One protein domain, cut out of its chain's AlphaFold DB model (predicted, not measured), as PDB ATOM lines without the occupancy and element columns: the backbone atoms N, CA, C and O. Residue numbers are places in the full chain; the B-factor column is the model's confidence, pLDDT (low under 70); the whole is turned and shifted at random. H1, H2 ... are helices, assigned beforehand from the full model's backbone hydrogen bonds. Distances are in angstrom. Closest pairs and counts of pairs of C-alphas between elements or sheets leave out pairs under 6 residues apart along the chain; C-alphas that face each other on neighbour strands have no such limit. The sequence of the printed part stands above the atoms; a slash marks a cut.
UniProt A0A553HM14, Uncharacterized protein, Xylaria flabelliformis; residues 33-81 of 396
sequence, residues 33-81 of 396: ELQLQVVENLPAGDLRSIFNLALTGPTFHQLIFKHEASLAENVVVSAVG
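AT A GLANCE: This is residues 33 to 81 of the 396 residues of an uncharacterized protein of Xylaria flabelliformis (UniProt A0A553HM14). Four short helices form a small, elongated cluster: H4, the longest, H2 and H3 have their centres in a triangle, and H1 covers one side of it, near all three. The end of H4 makes one end of the long axis, and the beginning of H3 the other. The printed part has 49 residues, in order H1, H2, H3, H4, with no named strand; it is all helix and compact, with a radius of gyration of the C-alphas of 10.0 A and spans of 31 by 17 by 16 A.

IN THESE COORDINATES: H4, residues 68 to 80, is 18.0 A long and ends at C-alpha 80 (17.110, -35.202, 31.366). H3 is residues 58 to 66, 12.1 A; H2 is residues 47 to 54, 10.5 A; H1 is residues 33 to 40, 10.3 A, from C-alpha 33 (-6.332, -26.348, 38.538).

HOW THE PARTS SIT: H4 is close to but not clearly touching H2, C-alphas of Leu 47 and Val 75 closest at 7.1 A, at a shallow tilt of 29 degrees, opposite ways. H4 and H3 are close but not clearly touching, about perpendicular at 74 degrees, with the C-alphas of Ile 64 and Leu 71 closest at 7.7 A. H2 and H3 touch, C-alphas of Ala 54 and His 61 closest at 4.2 A, at a steep tilt of 49 degrees. H1 is close to but not clearly touching H2, C-alphas of Val 39 and Ile 50 closest at 6.6 A. In H1, H2, H3 and H4 every O i to N i+4 pair is within hydrogen-bond range.

THE WHOLE: The C-alphas farthest apart, of Pro 58 and Gly 81, are 31.5 A apart. The printed part has no cut and no long link, and no printed residue is under 70 in pLDDT.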
ATOM      1  N   GLU A  33      -6.762 -24.951  38.497       91.88
ATOM      2  CA  GLU A  33      -6.332 -26.348  38.538       91.88
ATOM      3  C   GLU A  33      -6.256 -26.952  37.130       91.88
ATOM      4  O   GLU A  33      -5.282 -27.617  36.791       91.88
ATOM      5  N   LEU A  34      -7.250 -26.672  36.279       92.94
ATOM      6  CA  LEU A  34      -7.257 -27.140  34.890       92.94
ATOM      7  C   LEU A  34      -6.249 -26.369  34.035       92.94
ATOM      8  O   LEU A  34      -5.608 -26.957  33.169       92.94
ATOM      9  N   GLN A  35      -6.065 -25.073  34.291       91.88
ATOM     10  CA  GLN A  35      -5.004 -24.299  33.644       91.88
ATOM     11  C   GLN A  35      -3.620 -24.859  33.992       91.88
ATOM     12  O   GLN A  35      -2.781 -25.001  33.106       91.88
ATOM     13  N   LEU A  36      -3.392 -25.222  35.259       90.44
ATOM     14  CA  LEU A  36      -2.135 -25.822  35.696       90.44
ATOM     15  C   LEU A  36      -1.923 -27.186  35.036       90.44
ATOM     16  O   LEU A  36      -0.847 -27.422  34.499       90.44
ATOM     17  N   GLN A  37      -2.959 -28.026  34.958       91.25
ATOM     18  CA  GLN A  37      -2.889 -29.290  34.219       91.25
ATOM     19  C   GLN A  37      -2.562 -29.087  32.736       91.25
ATOM     20  O   GLN A  37      -1.831 -29.887  32.161       91.25
ATOM     21  N   VAL A  38      -3.067 -28.030  32.089       91.12
ATOM     22  CA  VAL A  38      -2.688 -27.708  30.702       91.12
ATOM     23  C   VAL A  38      -1.192 -27.404  30.606       91.12
ATOM     24  O   VAL A  38      -0.535 -27.902  29.694       91.12
ATOM     25  N   VAL A  39      -0.647 -26.627  31.547       90.38
ATOM     26  CA  VAL A  39       0.790 -26.308  31.588       90.38
ATOM     27  C   VAL A  39       1.631 -27.556  31.884       90.38
ATOM     28  O   VAL A  39       2.649 -27.768  31.232       90.38
ATOM     29  N   GLU A  40       1.204 -28.400  32.823       87.81
ATOM     30  CA  GLU A  40       1.908 -29.629  33.218       87.81
ATOM     31  C   GLU A  40       1.887 -30.715  32.132       87.81
ATOM     32  O   GLU A  40       2.824 -31.501  32.038       87.81
ATOM     33  N   ASN A  41       0.860 -30.731  31.275       89.31
ATOM     34  CA  ASN A  41       0.739 -31.674  30.157       89.31
ATOM     35  C   ASN A  41       1.419 -31.199  28.862       89.31
ATOM     36  O   ASN A  41       1.285 -31.846  27.818       89.31
ATOM     37  N   LEU A  42       2.140 -30.075  28.890       88.62
ATOM     38  CA  LEU A  42       2.959 -29.669  27.752       88.62
ATOM     39  C   LEU A  42       4.060 -30.705  27.455       88.62
ATOM     40  O   LEU A  42       4.482 -31.442  28.349       88.62
ATOM     41  N   PRO A  43       4.565 -30.770  26.204       85.50
ATOM     42  CA  PRO A  43       5.626 -31.704  25.846       85.50
ATOM     43  C   PRO A  43       6.830 -31.612  26.794       85.50
ATOM     44  O   PRO A  43       7.338 -30.527  27.081       85.50
ATOM     45  N   ALA A  44       7.309 -32.774  27.246       75.69
ATOM     46  CA  ALA A  44       8.464 -32.888  28.130       75.69
ATOM     47  C   ALA A  44       9.665 -32.079  27.609       75.69
ATOM     48  O   ALA A  44      10.070 -32.213  26.452       75.69
ATOM     49  N   GLY A  45      10.253 -31.251  28.478       75.44
ATOM     50  CA  GLY A  45      11.417 -30.429  28.140       75.44
ATOM     51  C   GLY A  45      11.129 -29.152  27.347       75.44
ATOM     52  O   GLY A  45      12.076 -28.463  26.968       75.44
ATOM     53  N   ASP A  46       9.867 -28.806  27.083       87.12
ATOM     54  CA  ASP A  46       9.522 -27.656  26.245       87.12
ATOM     55  C   ASP A  46       9.256 -26.368  27.044       87.12
ATOM     56  O   ASP A  46       8.118 -25.922  27.219       87.12
ATOM     57  N   LEU A  47      10.337 -25.702  27.472       90.56
ATOM     58  CA  LEU A  47      10.244 -24.359  28.067       90.56
ATOM     59  C   LEU A  47       9.603 -23.336  27.125       90.56
ATOM     60  O   LEU A  47       8.994 -22.374  27.590       90.56
ATOM     61  N   ARG A  48       9.748 -23.504  25.806       91.94
ATOM     62  CA  ARG A  48       9.235 -22.530  24.842       91.94
ATOM     63  C   ARG A  48       7.714 -22.524  24.851       91.94
ATOM     64  O   ARG A  48       7.130 -21.445  24.817       91.94
ATOM     65  N   SER A  49       7.085 -23.691  24.932       92.56
ATOM     66  CA  SER A  49       5.630 -23.781  25.054       92.56
ATOM     67  C   SER A  49       5.116 -23.159  26.353       92.56
ATOM     68  O   SER A  49       4.127 -22.431  26.312       92.56
ATOM     69  N   ILE A  50       5.827 -23.329  27.474       92.69
ATOM     70  CA  ILE A  50       5.480 -22.659  28.740       92.69
ATOM     71  C   ILE A  50       5.568 -21.137  28.589       92.69
ATOM     72  O   ILE A  50       4.635 -20.427  28.957       92.69
ATOM     73  N   PHE A  51       6.648 -20.618  27.996       92.94
ATOM     74  CA  PHE A  51       6.769 -19.179  27.756       92.94
ATOM     75  C   PHE A  51       5.702 -18.657  26.793       92.94
ATOM     76  O   PHE A  51       5.139 -17.597  27.037       92.94
ATOM     77  N   ASN A  52       5.376 -19.401  25.737       93.44
ATOM     78  CA  ASN A  52       4.309 -19.018  24.817       93.44
ATOM     79  C   ASN A  52       2.947 -18.950  25.527       93.44
ATOM     80  O   ASN A  52       2.200 -18.015  25.264       93.44
ATOM     81  N   LEU A  53       2.647 -19.881  26.446       91.44
ATOM     82  CA  LEU A  53       1.446 -19.813  27.290       91.44
ATOM     83  C   LEU A  53       1.476 -18.606  28.233       91.44
ATOM     84  O   LEU A  53       0.480 -17.907  28.361       91.44
ATOM     85  N   ALA A  54       2.619 -18.305  28.851       91.94
ATOM     86  CA  ALA A  54       2.750 -17.117  29.698       91.94
ATOM     87  C   ALA A  54       2.491 -15.809  28.924       91.94
ATOM     88  O   ALA A  54       2.055 -14.823  29.513       91.94
ATOM     89  N   LEU A  55       2.746 -15.801  27.612       91.81
ATOM     90  CA  LEU A  55       2.519 -14.654  26.734       91.81
ATOM     91  C   LEU A  55       1.067 -14.520  26.244       91.81
ATOM     92  O   LEU A  55       0.748 -13.490  25.651       91.81
ATOM     93  N   THR A  56       0.181 -15.500  26.470       90.44
ATOM     94  CA  THR A  56      -1.215 -15.396  26.002       90.44
ATOM     95  C   THR A  56      -2.037 -14.401  26.813       90.44
ATOM     96  O   THR A  56      -2.964 -13.808  26.265       90.44
ATOM     97  N   GLY A  57      -1.684 -14.188  28.085       89.69
ATOM     98  CA  GLY A  57      -2.373 -13.237  28.948       89.69
ATOM     99  C   GLY A  57      -1.919 -13.260  30.413       89.69
ATOM    100  O   GLY A  57      -1.125 -14.110  30.830       89.69
ATOM    101  N   PRO A  58      -2.415 -12.308  31.226       90.75
ATOM    102  CA  PRO A  58      -1.948 -12.090  32.596       90.75
ATOM    103  C   PRO A  58      -2.259 -13.259  33.541       90.75
ATOM    104  O   PRO A  58      -1.500 -13.490  34.481       90.75
ATOM    105  N   THR A  59      -3.336 -14.010  33.292       91.25
ATOM    106  CA  THR A  59      -3.741 -15.157  34.118       91.25
ATOM    107  C   THR A  59      -2.698 -16.273  34.061       91.25
ATOM    108  O   THR A  59      -2.171 -16.679  35.097       91.25
ATOM    109  N   PHE A  60      -2.324 -16.709  32.853       92.69
ATOM    110  CA  PHE A  60      -1.283 -17.720  32.668       92.69
ATOM    111  C   PHE A  60       0.083 -17.232  33.134       92.69
ATOM    112  O   PHE A  60       0.803 -17.989  33.779       92.69
ATOM    113  N   HIS A  61       0.418 -15.964  32.882       93.19
ATOM    114  CA  HIS A  61       1.652 -15.375  33.393       93.19
ATOM    115  C   HIS A  61       1.748 -15.489  34.925       93.19
ATOM    116  O   HIS A  61       2.763 -15.944  35.451       93.19
ATOM    117  N   GLN A  62       0.693 -15.109  35.653       94.38
ATOM    118  CA  GLN A  62       0.665 -15.192  37.117       94.38
ATOM    119  C   GLN A  62       0.708 -16.637  37.619       94.38
ATOM    120  O   GLN A  62       1.439 -16.924  38.567       94.38
ATOM    121  N   LEU A  63      -0.039 -17.545  36.983       94.31
ATOM    122  CA  LEU A  63      -0.046 -18.965  37.333       94.31
ATOM    123  C   LEU A  63       1.349 -19.581  37.161       94.31
ATOM    124  O   LEU A  63       1.885 -20.182  38.089       94.31
ATOM    125  N   ILE A  64       1.967 -19.377  35.999       94.50
ATOM    126  CA  ILE A  64       3.298 -19.901  35.680       94.50
ATOM    127  C   ILE A  64       4.349 -19.316  36.625       94.50
ATOM    128  O   ILE A  64       5.185 -20.060  37.128       94.50
ATOM    129  N   PHE A  65       4.286 -18.016  36.927       94.75
ATOM    130  CA  PHE A  65       5.209 -17.383  37.871       94.75
ATOM    131  C   PHE A  65       5.041 -17.923  39.299       94.75
ATOM    132  O   PHE A  65       6.024 -18.196  39.984       94.75
ATOM    133  N   LYS A  66       3.797 -18.147  39.746       95.44
ATOM    134  CA  LYS A  66       3.499 -18.732  41.064       95.44
ATOM    135  C   LYS A  66       4.029 -20.164  41.201       95.44
ATOM    136  O   LYS A  66       4.442 -20.552  42.291       95.44
ATOM    137  N   HIS A  67       4.018 -20.934  40.115       94.12
ATOM    138  CA  HIS A  67       4.435 -22.338  40.081       94.12
ATOM    139  C   HIS A  67       5.807 -22.556  39.411       94.12
ATOM    140  O   HIS A  67       6.149 -23.694  39.088       94.12
ATOM    141  N   GLU A  68       6.610 -21.497  39.235       94.31
ATOM    142  CA  GLU A  68       7.842 -21.523  38.429       94.31
ATOM    143  C   GLU A  68       8.800 -22.642  38.853       94.31
ATOM    144  O   GLU A  68       9.257 -23.392  37.999       94.31
ATOM    145  N   ALA A  69       9.077 -22.793  40.151       92.06
ATOM    146  CA  ALA A  69      10.024 -23.796  40.641       92.06
ATOM    147  C   ALA A  69       9.591 -25.235  40.299       92.06
ATOM    148  O   ALA A  69      10.378 -25.998  39.746       92.06
ATOM    149  N   SER A  70       8.326 -25.581  40.565       92.00
ATOM    150  CA  SER A  70       7.777 -26.914  40.270       92.00
ATOM    151  C   SER A  70       7.788 -27.200  38.768       92.00
ATOM    152  O   SER A  70       8.247 -28.248  38.321       92.00
ATOM    153  N   LEU A  71       7.350 -26.228  37.961       92.50
ATOM    154  CA  LEU A  71       7.329 -26.356  36.505       92.50
ATOM    155  C   LEU A  71       8.743 -26.473  35.926       92.50
ATOM    156  O   LEU A  71       8.992 -27.311  35.064       92.50
ATOM    157  N   ALA A  72       9.678 -25.655  36.406       93.00
ATOM    158  CA  ALA A  72      11.069 -25.685  35.981       93.00
ATOM    159  C   ALA A  72      11.717 -27.041  36.295       93.00
ATOM    160  O   ALA A  72      12.378 -27.610  35.424       93.00
ATOM    161  N   GLU A  73      11.500 -27.585  37.494       91.69
ATOM    162  CA  GLU A  73      11.971 -28.921  37.864       91.69
ATOM    163  C   GLU A  73      11.342 -30.002  36.980       91.69
ATOM    164  O   GLU A  73      12.078 -30.753  36.341       91.69
ATOM    165  N   ASN A  74      10.013 -30.026  36.848       90.81
ATOM    166  CA  ASN A  74       9.298 -31.030  36.056       90.81
ATOM    167  C   ASN A  74       9.775 -31.074  34.600       90.81
ATOM    168  O   ASN A  74      10.013 -32.151  34.048       90.81
ATOM    169  N   VAL A  75       9.971 -29.911  33.978       92.56
ATOM    170  CA  VAL A  75      10.482 -29.799  32.604       92.56
ATOM    171  C   VAL A  75      11.882 -30.396  32.491       92.56
ATOM    172  O   VAL A  75      12.154 -31.145  31.550       92.56
ATOM    173  N   VAL A  76      12.776 -30.069  33.426       92.62
ATOM    174  CA  VAL A  76      14.158 -30.562  33.398       92.62
ATOM    175  C   VAL A  76      14.200 -32.064  33.647       92.62
ATOM    176  O   VAL A  76      14.832 -32.774  32.871       92.62
ATOM    177  N   VAL A  77      13.503 -32.554  34.673       91.44
ATOM    178  CA  VAL A  77      13.454 -33.981  35.022       91.44
ATOM    179  C   VAL A  77      12.897 -34.802  33.868       91.44
ATOM    180  O   VAL A  77      13.477 -35.825  33.514       91.44
ATOM    181  N   SER A  78      11.836 -34.320  33.220       90.50
ATOM    182  CA  SER A  78      11.225 -35.015  32.083       90.50
ATOM    183  C   SER A  78      12.149 -35.081  30.861       90.50
ATOM    184  O   SER A  78      12.112 -36.055  30.112       90.50
ATOM    185  N   ALA A  79      12.990 -34.064  30.640       91.62
ATOM    186  CA  ALA A  79      13.939 -34.043  29.526       91.62
ATOM    187  C   ALA A  79      15.208 -34.865  29.812       91.62
ATOM    188  O   ALA A  79      15.630 -35.706  29.010       91.62
ATOM    189  N   VAL A  80      15.827 -34.615  30.965       91.94
ATOM    190  CA  VAL A  80      17.110 -35.202  31.366       91.94
ATOM    191  C   VAL A  80      16.933 -36.662  31.783       91.94
ATOM    192  O   VAL A  80      17.738 -37.505  31.390       91.94
ATOM    193  N   GLY A  81      15.848 -36.976  32.491       90.81
ATOM    194  CA  GLY A  81      15.612 -38.263  33.140       90.81
ATOM    195  C   GLY A  81      16.154 -38.280  34.569       90.81
ATOM    196  O   GLY A  81      17.262 -37.808  34.832       90.81
TER     197      GLY A  81